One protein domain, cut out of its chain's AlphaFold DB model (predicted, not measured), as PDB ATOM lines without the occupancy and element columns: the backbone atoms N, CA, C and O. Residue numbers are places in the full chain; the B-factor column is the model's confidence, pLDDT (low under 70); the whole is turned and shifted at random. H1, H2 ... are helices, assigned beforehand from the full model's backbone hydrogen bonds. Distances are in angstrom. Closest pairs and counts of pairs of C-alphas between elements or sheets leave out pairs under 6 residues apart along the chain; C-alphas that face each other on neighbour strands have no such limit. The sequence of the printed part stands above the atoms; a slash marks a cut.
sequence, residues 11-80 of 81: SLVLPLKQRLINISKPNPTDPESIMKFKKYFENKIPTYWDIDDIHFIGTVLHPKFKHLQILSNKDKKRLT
ATOM      1  N   SER A  11     131.378 110.354 124.946       89.00
ATOM      2  CA  SER A  11     131.262 109.418 126.068       89.00
ATOM      3  C   SER A  11     130.674 108.060 125.685       89.00
ATOM      4  O   SER A  11     130.849 107.085 126.416       89.00
ATOM      5  N   LEU A  12     129.974 107.987 124.551       90.94
ATOM      6  CA  LEU A  12     129.301 106.789 124.057       90.94
ATOM      7  C   LEU A  12     130.201 105.941 123.155       90.94
ATOM      8  O   LEU A  12     129.866 104.787 122.893       90.94
ATOM      9  N   VAL A  13     131.325 106.481 122.680       89.88
ATOM     10  CA  VAL A  13     132.190 105.810 121.701       89.88
ATOM     11  C   VAL A  13     132.745 104.499 122.263       89.88
ATOM     12  O   VAL A  13     132.546 103.441 121.662       89.88
ATOM     13  N   LEU A  14     133.356 104.534 123.449       88.38
ATOM     14  CA  LEU A  14     133.911 103.343 124.097       88.38
ATOM     15  C   LEU A  14     132.852 102.260 124.407       88.38
ATOM     16  O   LEU A  14     133.039 101.116 123.976       88.38
ATOM     17  N   PRO A  15     131.723 102.557 125.091       88.31
ATOM     18  CA  PRO A  15     130.720 101.534 125.384       88.31
ATOM     19  C   PRO A  15     130.067 100.969 124.118       88.31
ATOM     20  O   PRO A  15     129.718  99.787 124.090       88.31
ATOM     21  N   LEU A  16     129.928 101.761 123.050       89.00
ATOM     22  CA  LEU A  16     129.401 101.258 121.783       89.00
ATOM     23  C   LEU A  16     130.396 100.367 121.049       89.00
ATOM     24  O   LEU A  16     129.978  99.311 120.577       89.00
ATOM     25  N   LYS A  17     131.688 100.716 121.010       88.25
ATOM     26  CA  LYS A  17     132.716  99.818 120.465       88.25
ATOM     27  C   LYS A  17     132.718  98.484 121.216       88.25
ATOM     28  O   LYS A  17     132.692  97.429 120.587       88.25
ATOM     29  N   GLN A  18     132.652  98.510 122.549       86.56
ATOM     30  CA  GLN A  18     132.596  97.284 123.352       86.56
ATOM     31  C   GLN A  18     131.328  96.461 123.079       86.56
ATOM     32  O   GLN A  18     131.395  95.238 122.933       86.56
ATOM     33  N   ARG A  19     130.166  97.117 122.983       87.75
ATOM     34  CA  ARG A  19     128.901  96.460 122.627       87.75
ATOM     35  C   ARG A  19     128.984  95.812 121.247       87.75
ATOM     36  O   ARG A  19     128.505  94.696 121.075       87.75
ATOM     37  N   LEU A  20     129.598  96.497 120.290       88.06
ATOM     38  CA  LEU A  20     129.768  96.010 118.932       88.06
ATOM     39  C   LEU A  20     130.650  94.755 118.896       88.06
ATOM     40  O   LEU A  20     130.248  93.759 118.300       88.06
ATOM     41  N   ILE A  21     131.781  94.760 119.609       87.12
ATOM     42  CA  ILE A  21     132.641  93.575 119.776       87.12
ATOM     43  C   ILE A  21     131.833  92.412 120.362       87.12
ATOM     44  O   ILE A  21     131.859  91.312 119.824       87.12
ATOM     45  N   ASN A  22     131.063  92.658 121.424       87.62
ATOM     46  CA  ASN A  22     130.275  91.611 122.076       87.62
ATOM     47  C   ASN A  22     129.206  91.003 121.155       87.62
ATOM     48  O   ASN A  22     129.020  89.792 121.171       87.62
ATOM     49  N   ILE A  23     128.528  91.819 120.342       89.50
ATOM     50  CA  ILE A  23     127.530  91.352 119.357       89.50
ATOM     51  C   ILE A  23     128.193  90.575 118.209       89.50
ATOM     52  O   ILE A  23     127.581  89.683 117.622       89.50
ATOM     53  N   SER A  24     129.445  90.906 117.902       89.50
ATOM     54  CA  SER A  24     130.223  90.280 116.828       89.50
ATOM     55  C   SER A  24     130.804  88.926 117.216       89.50
ATOM     56  O   SER A  24     131.368  88.252 116.364       89.50
ATOM     57  N   LYS A  25     130.648  88.493 118.471       89.19
ATOM     58  CA  LYS A  25     131.052  87.151 118.884       89.19
ATOM     59  C   LYS A  25     130.142  86.107 118.225       89.19
ATOM     60  O   LYS A  25     128.915  86.232 118.321       89.19
ATOM     61  N   PRO A  26     130.703  85.082 117.563       86.56
ATOM     62  CA  PRO A  26     129.908  84.007 116.977       86.56
ATOM     63  C   PRO A  26     129.104  83.254 118.043       86.56
ATOM     64  O   PRO A  26     129.625  82.950 119.117       86.56
ATOM     65  N   ASN A  27     127.855  82.922 117.733       89.81
ATOM     66  CA  ASN A  27     127.009  82.033 118.525       89.81
ATOM     67  C   ASN A  27     126.914  80.667 117.814       89.81
ATOM     68  O   ASN A  27     126.781  80.648 116.591       89.81
ATOM     69  N   PRO A  28     126.950  79.532 118.537       88.25
ATOM     70  CA  PRO A  28     126.709  78.207 117.961       88.25
ATOM     71  C   PRO A  28     125.420  78.062 117.135       88.25
ATOM     72  O   PRO A  28     125.345  77.173 116.295       88.25
ATOM     73  N   THR A  29     124.411  78.904 117.369       94.56
ATOM     74  CA  THR A  29     123.144  78.891 116.618       94.56
ATOM     75  C   THR A  29     123.142  79.789 115.379       94.56
ATOM     76  O   THR A  29     122.152  79.813 114.648       94.56
ATOM     77  N   ASP A  30     124.214  80.546 115.132       93.56
ATOM     78  CA  ASP A  30     124.302  81.403 113.954       93.56
ATOM     79  C   ASP A  30     124.440  80.553 112.676       93.56
ATOM     80  O   ASP A  30     125.241  79.614 112.639       93.56
ATOM     81  N   PRO A  31     123.754  80.914 111.576       96.31
ATOM     82  CA  PRO A  31     124.054  80.360 110.260       96.31
ATOM     83  C   PRO A  31     125.527  80.576 109.885       96.31
ATOM     84  O   PRO A  31     126.124  81.596 110.243       96.31
ATOM     85  N   GLU A  32     126.108  79.671 109.094       95.44
ATOM     86  CA  GLU A  32     127.537  79.712 108.743       95.44
ATOM     87  C   GLU A  32     127.961  81.056 108.114       95.44
ATOM     88  O   GLU A  32     129.032  81.591 108.416       95.44
ATOM     89  N   SER A  33     127.103  81.645 107.277       95.50
ATOM     90  CA  SER A  33     127.326  82.964 106.671       95.50
ATOM     91  C   SER A  33     127.430  84.079 107.718       95.50
ATOM     92  O   SER A  33     128.321  84.927 107.638       95.50
ATOM     93  N   ILE A  34     126.573  84.044 108.739       95.06
ATOM     94  CA  ILE A  34     126.572  84.999 109.849       95.06
ATOM     95  C   ILE A  34     127.793  84.783 110.739       95.06
ATOM     96  O   ILE A  34     128.441  85.761 111.108       95.06
ATOM     97  N   MET A  35     128.172  83.534 111.023       94.62
ATOM     98  CA  MET A  35     129.404  83.236 111.761       94.62
ATOM     99  C   MET A  35     130.644  83.790 111.051       94.62
ATOM    100  O   MET A  35     131.498  84.399 111.698       94.62
ATOM    101  N   LYS A  36     130.751  83.600 109.728       93.88
ATOM    102  CA  LYS A  36     131.861  84.135 108.920       93.88
ATOM    103  C   LYS A  36     131.894  85.660 108.971       93.88
ATOM    104  O   LYS A  36     132.955  86.233 109.217       93.88
ATOM    105  N   PHE A  37     130.742  86.306 108.804       93.62
ATOM    106  CA  PHE A  37     130.627  87.760 108.900       93.62
ATOM    107  C   PHE A  37     131.030  88.280 110.286       93.62
ATOM    108  O   PHE A  37     131.859  89.180 110.388       93.62
ATOM    109  N   LYS A  38     130.511  87.670 111.354       93.94
ATOM    110  CA  LYS A  38     130.824  88.008 112.747       93.94
ATOM    111  C   LYS A  38     132.317  87.882 113.057       93.94
ATOM    112  O   LYS A  38     132.906  88.839 113.549       93.94
ATOM    113  N   LYS A  39     132.956  86.773 112.661       91.38
ATOM    114  CA  LYS A  39     134.415  86.584 112.790       91.38
ATOM    115  C   LYS A  39     135.211  87.636 112.024       91.38
ATOM    116  O   LYS A  39     136.182  88.179 112.546       91.38
ATOM    117  N   TYR A  40     134.822  87.924 110.782       91.75
ATOM    118  CA  TYR A  40     135.464  88.977 109.998       91.75
ATOM    119  C   TYR A  40     135.373  90.319 110.725       91.75
ATOM    120  O   TYR A  40     136.370  91.022 110.874       91.75
ATOM    121  N   PHE A  41     134.187  90.651 111.221       90.56
ATOM    122  CA  PHE A  41     133.923  91.922 111.863       90.56
ATOM    123  C   PHE A  41     134.643  92.052 113.217       90.56
ATOM    124  O   PHE A  41     135.279  93.074 113.460       90.56
ATOM    125  N   GLU A  42     134.665  91.003 114.044       88.69
ATOM    126  CA  GLU A  42     135.447  90.939 115.290       88.69
ATOM    127  C   GLU A  42     136.939  91.220 115.046       88.69
ATOM    128  O   GLU A  42     137.540  92.017 115.763       88.69
ATOM    129  N   ASN A  43     137.514  90.652 113.981       88.00
ATOM    130  CA  ASN A  43     138.915  90.875 113.611       88.00
ATOM    131  C   ASN A  43     139.190  92.288 113.071       88.00
ATOM    132  O   ASN A  43     140.321  92.769 113.143       88.00
ATOM    133  N   LYS A  44     138.182  92.947 112.493       89.62
ATOM    134  CA  LYS A  44     138.325  94.242 111.814       89.62
ATOM    135  C   LYS A  44     137.959  95.441 112.691       89.62
ATOM    136  O   LYS A  44     138.535  96.510 112.502       89.62
ATOM    137  N   ILE A  45     137.066  95.299 113.674       86.25
ATOM    138  CA  ILE A  45     136.697  96.398 114.590       86.25
ATOM    139  C   ILE A  45     137.924  97.059 115.243       86.25
ATOM    140  O   ILE A  45     137.958  98.290 115.287       86.25
ATOM    141  N   PRO A  46     138.931  96.314 115.750       81.81
ATOM    142  CA  PRO A  46     140.088  96.935 116.382       81.81
ATOM    143  C   PRO A  46     140.876  97.849 115.444       81.81
ATOM    144  O   PRO A  46     141.434  98.819 115.931       81.81
ATOM    145  N   THR A  47     140.897  97.558 114.137       83.31
ATOM    146  CA  THR A  47     141.699  98.290 113.143       83.31
ATOM    147  C   THR A  47     140.948  99.425 112.451       83.31
ATOM    148  O   THR A  47     141.580 100.309 111.896       83.31
ATOM    149  N   TYR A  48     139.614  99.378 112.405       83.00
ATOM    150  CA  TYR A  48     138.802 100.422 111.758       83.00
ATOM    151  C   TYR A  48     138.330 101.512 112.715       83.00
ATOM    152  O   TYR A  48     137.914 102.576 112.266       83.00
ATOM    153  N   TRP A  49     138.319 101.230 114.017       82.25
ATOM    154  CA  TRP A  49     137.752 102.130 115.010       82.25
ATOM    155  C   TRP A  49     138.762 102.388 116.115       82.25
ATOM    156  O   TRP A  49     138.693 101.774 117.182       82.25
ATOM    157  N   ASP A  50     139.683 103.311 115.878       84.50
ATOM    158  CA  ASP A  50     140.649 103.725 116.890       84.50
ATOM    159  C   ASP A  50     139.980 104.483 118.040       84.50
ATOM    160  O   ASP A  50     138.952 105.144 117.885       84.50
ATOM    161  N   ILE A  51     140.533 104.300 119.238       85.62
ATOM    162  CA  ILE A  51     140.044 104.921 120.466       85.62
ATOM    163  C   ILE A  51     141.204 105.671 121.102       85.62
ATOM    164  O   ILE A  51     142.113 105.053 121.654       85.62
ATOM    165  N   ASP A  52     141.104 106.992 121.073       87.00
ATOM    166  CA  ASP A  52     142.025 107.889 121.769       87.00
ATOM    167  C   ASP A  52     141.594 108.197 123.206       87.00
ATOM    168  O   ASP A  52     140.430 108.010 123.583       87.00
ATOM    169  N   ASP A  53     142.520 108.763 123.978       87.31
ATOM    170  CA  ASP A  53     142.348 109.147 125.384       87.31
ATOM    171  C   ASP A  53     141.107 110.020 125.624       87.31
ATOM    172  O   ASP A  53     140.421 109.867 126.634       87.31
ATOM    173  N   ILE A  54     140.744 110.884 124.669       89.69
ATOM    174  CA  ILE A  54     139.562 111.749 124.783       89.69
ATOM    175  C   ILE A  54     138.251 110.950 124.890       89.69
ATOM    176  O   ILE A  54     137.332 111.349 125.608       89.69
ATOM    177  N   HIS A  55     138.168 109.787 124.242       88.69
ATOM    178  CA  HIS A  55     137.009 108.901 124.333       88.69
ATOM    179  C   HIS A  55     136.946 108.226 125.704       88.69
ATOM    180  O   HIS A  55     135.868 108.128 126.290       88.69
ATOM    181  N   PHE A  56     138.099 107.813 126.242       86.56
ATOM    182  CA  PHE A  56     138.196 107.255 127.591       86.56
ATOM    183  C   PHE A  56     137.764 108.279 128.640       86.56
ATOM    184  O   PHE A  56     136.878 107.992 129.446       86.56
ATOM    185  N   ILE A  57     138.325 109.488 128.582       87.81
ATOM    186  CA  ILE A  57     137.978 110.597 129.477       87.81
ATOM    187  C   ILE A  57     136.481 110.906 129.369       87.81
ATOM    188  O   ILE A  57     135.785 110.960 130.385       87.81
ATOM    189  N   GLY A  58     135.960 111.027 128.146       89.56
ATOM    190  CA  GLY A  58     134.541 111.263 127.899       89.56
ATOM    191  C   GLY A  58     133.644 110.202 128.538       89.56
ATOM    192  O   GLY A  58     132.632 110.540 129.154       89.56
ATOM    193  N   THR A  59     133.997 108.919 128.426       89.75
ATOM    194  CA  THR A  59     133.222 107.831 129.040       89.75
ATOM    195  C   THR A  59     133.326 107.852 130.566       89.75
ATOM    196  O   THR A  59     132.296 107.730 131.225       89.75
ATOM    197  N   VAL A  60     134.518 108.052 131.138       86.88
ATOM    198  CA  VAL A  60     134.741 108.084 132.600       86.88
ATOM    199  C   VAL A  60     133.977 109.225 133.272       86.88
ATOM    200  O   VAL A  60     133.373 109.034 134.328       86.88
ATOM    201  N   LEU A  61     133.966 110.408 132.656       88.31
ATOM    202  CA  LEU A  61     133.274 111.579 133.199       88.31
ATOM    203  C   LEU A  61     131.747 111.453 133.126       88.31
ATOM    204  O   LEU A  61     131.027 112.164 133.827       88.31
ATOM    205  N   HIS A  62     131.226 110.549 132.297       87.69
ATOM    206  CA  HIS A  62     129.795 110.424 132.093       87.69
ATOM    207  C   HIS A  62     129.123 109.648 133.246       87.69
ATOM    208  O   HIS A  62     129.427 108.469 133.458       87.69
ATOM    209  N   PRO A  63     128.129 110.228 133.954       86.69
ATOM    210  CA  PRO A  63     127.563 109.639 135.173       86.69
ATOM    211  C   PRO A  63     127.029 108.215 135.003       86.69
ATOM    212  O   PRO A  63     127.160 107.390 135.905       86.69
ATOM    213  N   LYS A  64     126.460 107.903 133.830       86.19
ATOM    214  CA  LYS A  64     125.893 106.573 133.549       86.19
ATOM    215  C   LYS A  64     126.946 105.472 133.423       86.19
ATOM    216  O   LYS A  64     126.583 104.312 133.553       86.19
ATOM    217  N   PHE A  65     128.211 105.800 133.166       84.19
ATOM    218  CA  PHE A  65     129.255 104.815 132.857       84.19
ATOM    219  C   PHE A  65     130.266 104.612 133.983       84.19
ATOM    220  O   PHE A  65     131.210 103.851 133.810       84.19
ATOM    221  N   LYS A  66     130.029 105.194 135.164       78.81
ATOM    222  CA  LYS A  66     130.884 105.008 136.350       78.81
ATOM    223  C   LYS A  66     131.065 103.543 136.772       78.81
ATOM    224  O   LYS A  66     132.041 103.216 137.429       78.81
ATOM    225  N   HIS A  67     130.123 102.674 136.405       78.00
ATOM    226  CA  HIS A  67     130.176 101.239 136.689       78.00
ATOM    227  C   HIS A  67     131.076 100.454 135.719       78.00
ATOM    228  O   HIS A  67     131.391  99.295 135.982       78.00
ATOM    229  N   LEU A  68     131.463 101.040 134.581       73.00
ATOM    230  CA  LEU A  68     132.346 100.382 133.628       73.00
ATOM    231  C   LEU A  68     133.778 100.420 134.177       73.00
ATOM    232  O   LEU A  68     134.321 101.488 134.452       73.00
ATOM    233  N   GLN A  69     134.416  99.255 134.311       65.44
ATOM    234  CA  GLN A  69     135.851  99.172 134.591       65.44
ATOM    235  C   GLN A  69     136.621  99.556 133.318       65.44
ATOM    236  O   GLN A  69     136.945  98.706 132.494       65.44
ATOM    237  N   ILE A  70     136.857 100.856 133.135       64.19
ATOM    238  CA  ILE A  70     137.440 101.441 131.911       64.19
ATOM    239  C   ILE A  70     138.979 101.332 131.877       64.19
ATOM    240  O   ILE A  70     139.598 101.708 130.884       64.19
ATOM    241  N   LEU A  71     139.609 100.781 132.926       55.66
ATOM    242  CA  LEU A  71     141.065 100.626 133.002       55.66
ATOM    243  C   LEU A  71     141.602  99.944 131.743       55.66
ATOM    244  O   LEU A  71     141.225  98.814 131.409       55.66
ATOM    245  N   SER A  72     142.482 100.658 131.043       50.88
ATOM    246  CA  SER A  72     143.058 100.190 129.797       50.88
ATOM    247  C   SER A  72     143.902  98.938 130.062       50.88
ATOM    248  O   SER A  72     144.448  98.736 131.150       50.88
ATOM    249  N   ASN A  73     144.090  98.089 129.049       48.34
ATOM    250  CA  ASN A  73     145.047  96.980 129.151       48.34
ATOM    251  C   ASN A  73     146.486  97.467 129.459       48.34
ATOM    252  O   ASN A  73     147.304  96.675 129.929       48.34
ATOM    253  N   LYS A  74     146.799  98.757 129.235       46.28
ATOM    254  CA  LYS A  74     148.065  99.383 129.649       46.28
ATOM    255  C   LYS A  74     148.114  99.641 131.163       46.28
ATOM    256  O   LYS A  74     149.167  99.439 131.760       46.28
ATOM    257  N   ASP A  75     146.990  99.987 131.792       47.56
ATOM    258  CA  ASP A  75     146.896 100.200 133.247       47.56
ATOM    259  C   ASP A  75     146.958  98.880 134.018       47.56
ATOM    260  O   ASP A  75     147.631  98.786 135.042       47.56
ATOM    261  N   LYS A  76     146.356  97.811 133.478       44.03
ATOM    262  CA  LYS A  76     146.460  96.465 134.070       44.03
ATOM    263  C   LYS A  76     147.896  95.932 134.104       44.03
ATOM    264  O   LYS A  76     148.253  95.281 135.074       44.03
ATOM    265  N   LYS A  77     148.729  96.239 133.099       43.78
ATOM    266  CA  LYS A  77     150.161  95.870 133.088       43.78
ATOM    267  C   LYS A  77     151.023  96.697 134.050       43.78
ATOM    268  O   LYS A  77     152.071  96.219 134.462       43.78
ATOM    269  N   ARG A  78     150.618  97.928 134.383       41.72
ATOM    270  CA  ARG A  78     151.327  98.788 135.349       41.72
ATOM    271  C   ARG A  78     151.019  98.447 136.809       41.72
ATOM    272  O   ARG A  78     151.818  98.785 137.662       41.72
ATOM    273  N   LEU A  79     149.886  97.804 137.087       40.41
ATOM    274  CA  LEU A  79     149.457  97.436 138.444       40.41
ATOM    275  C   LEU A  79     149.965  96.058 138.905       40.41
ATOM    276  O   LEU A  79     149.783  95.703 140.065       40.41
ATOM    277  N   THR A  80     150.560  95.272 138.007       41.91
ATOM    278  CA  THR A  80     151.108  93.934 138.293       41.91
ATOM    279  C   THR A  80     152.640  93.897 138.331       41.91
ATOM    280  O   THR A  80     153.197  92.803 138.355       41.91
TER     281      THR A  80
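AT A GLANCE: This is residues 11 to 80 of the 81 residues of the protein "Hypothetical protein" of Rotaria sp. Silwood2 (UniProt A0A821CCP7). Two long helices, H2 and H1, run opposite ways, loosely side by side, with H3 across the beginning of H1, while residues 73 to 80, with H4, stick out. The printed part has 70 residues, with four named helices in the order H1, H2, H3, H4 and no named strand: all helix. It is loose, with a radius of gyration of the C-alphas of 14.6 A, spanning 40 by 28 by 21 A.

IN THESE COORDINATES: H2, residues 32 to 48, is 23.8 A long, with a kink of 28 degrees near residue 42. H1, residues 11 to 23, is 19.6 A long and begins at C-alpha 11 (131.262, 109.418, 126.068). H3 is residues 53 to 61; H4, residues 73 to 78, ends at C-alpha 78 (151.327, 98.788, 135.349).

HOW THE PARTS SIT: H2 and H1, a helical hairpin, only just touch, with 3 pairs of C-alphas within 8 A, the closest those of Glu 42 and Ile 21, 5.9 A; their shallow tilt is 31 degrees. H1 touches H3 with residues 11 to 15 alone, about perpendicular at 82 degrees; the closest C-alphas, of Ser 11 and Thr 59, are 3.9 A apart. H4 touches no helix. Every O i to N i+4 pair is within hydrogen-bond range in H3, against 8 of 9 in H1, 11 of 13 in H2 and 1 of 2 in H4.

THE WHOLE: The printed part has no cut; the H3 to H4 link is long. Residues 69 to 80 have pLDDT under 70.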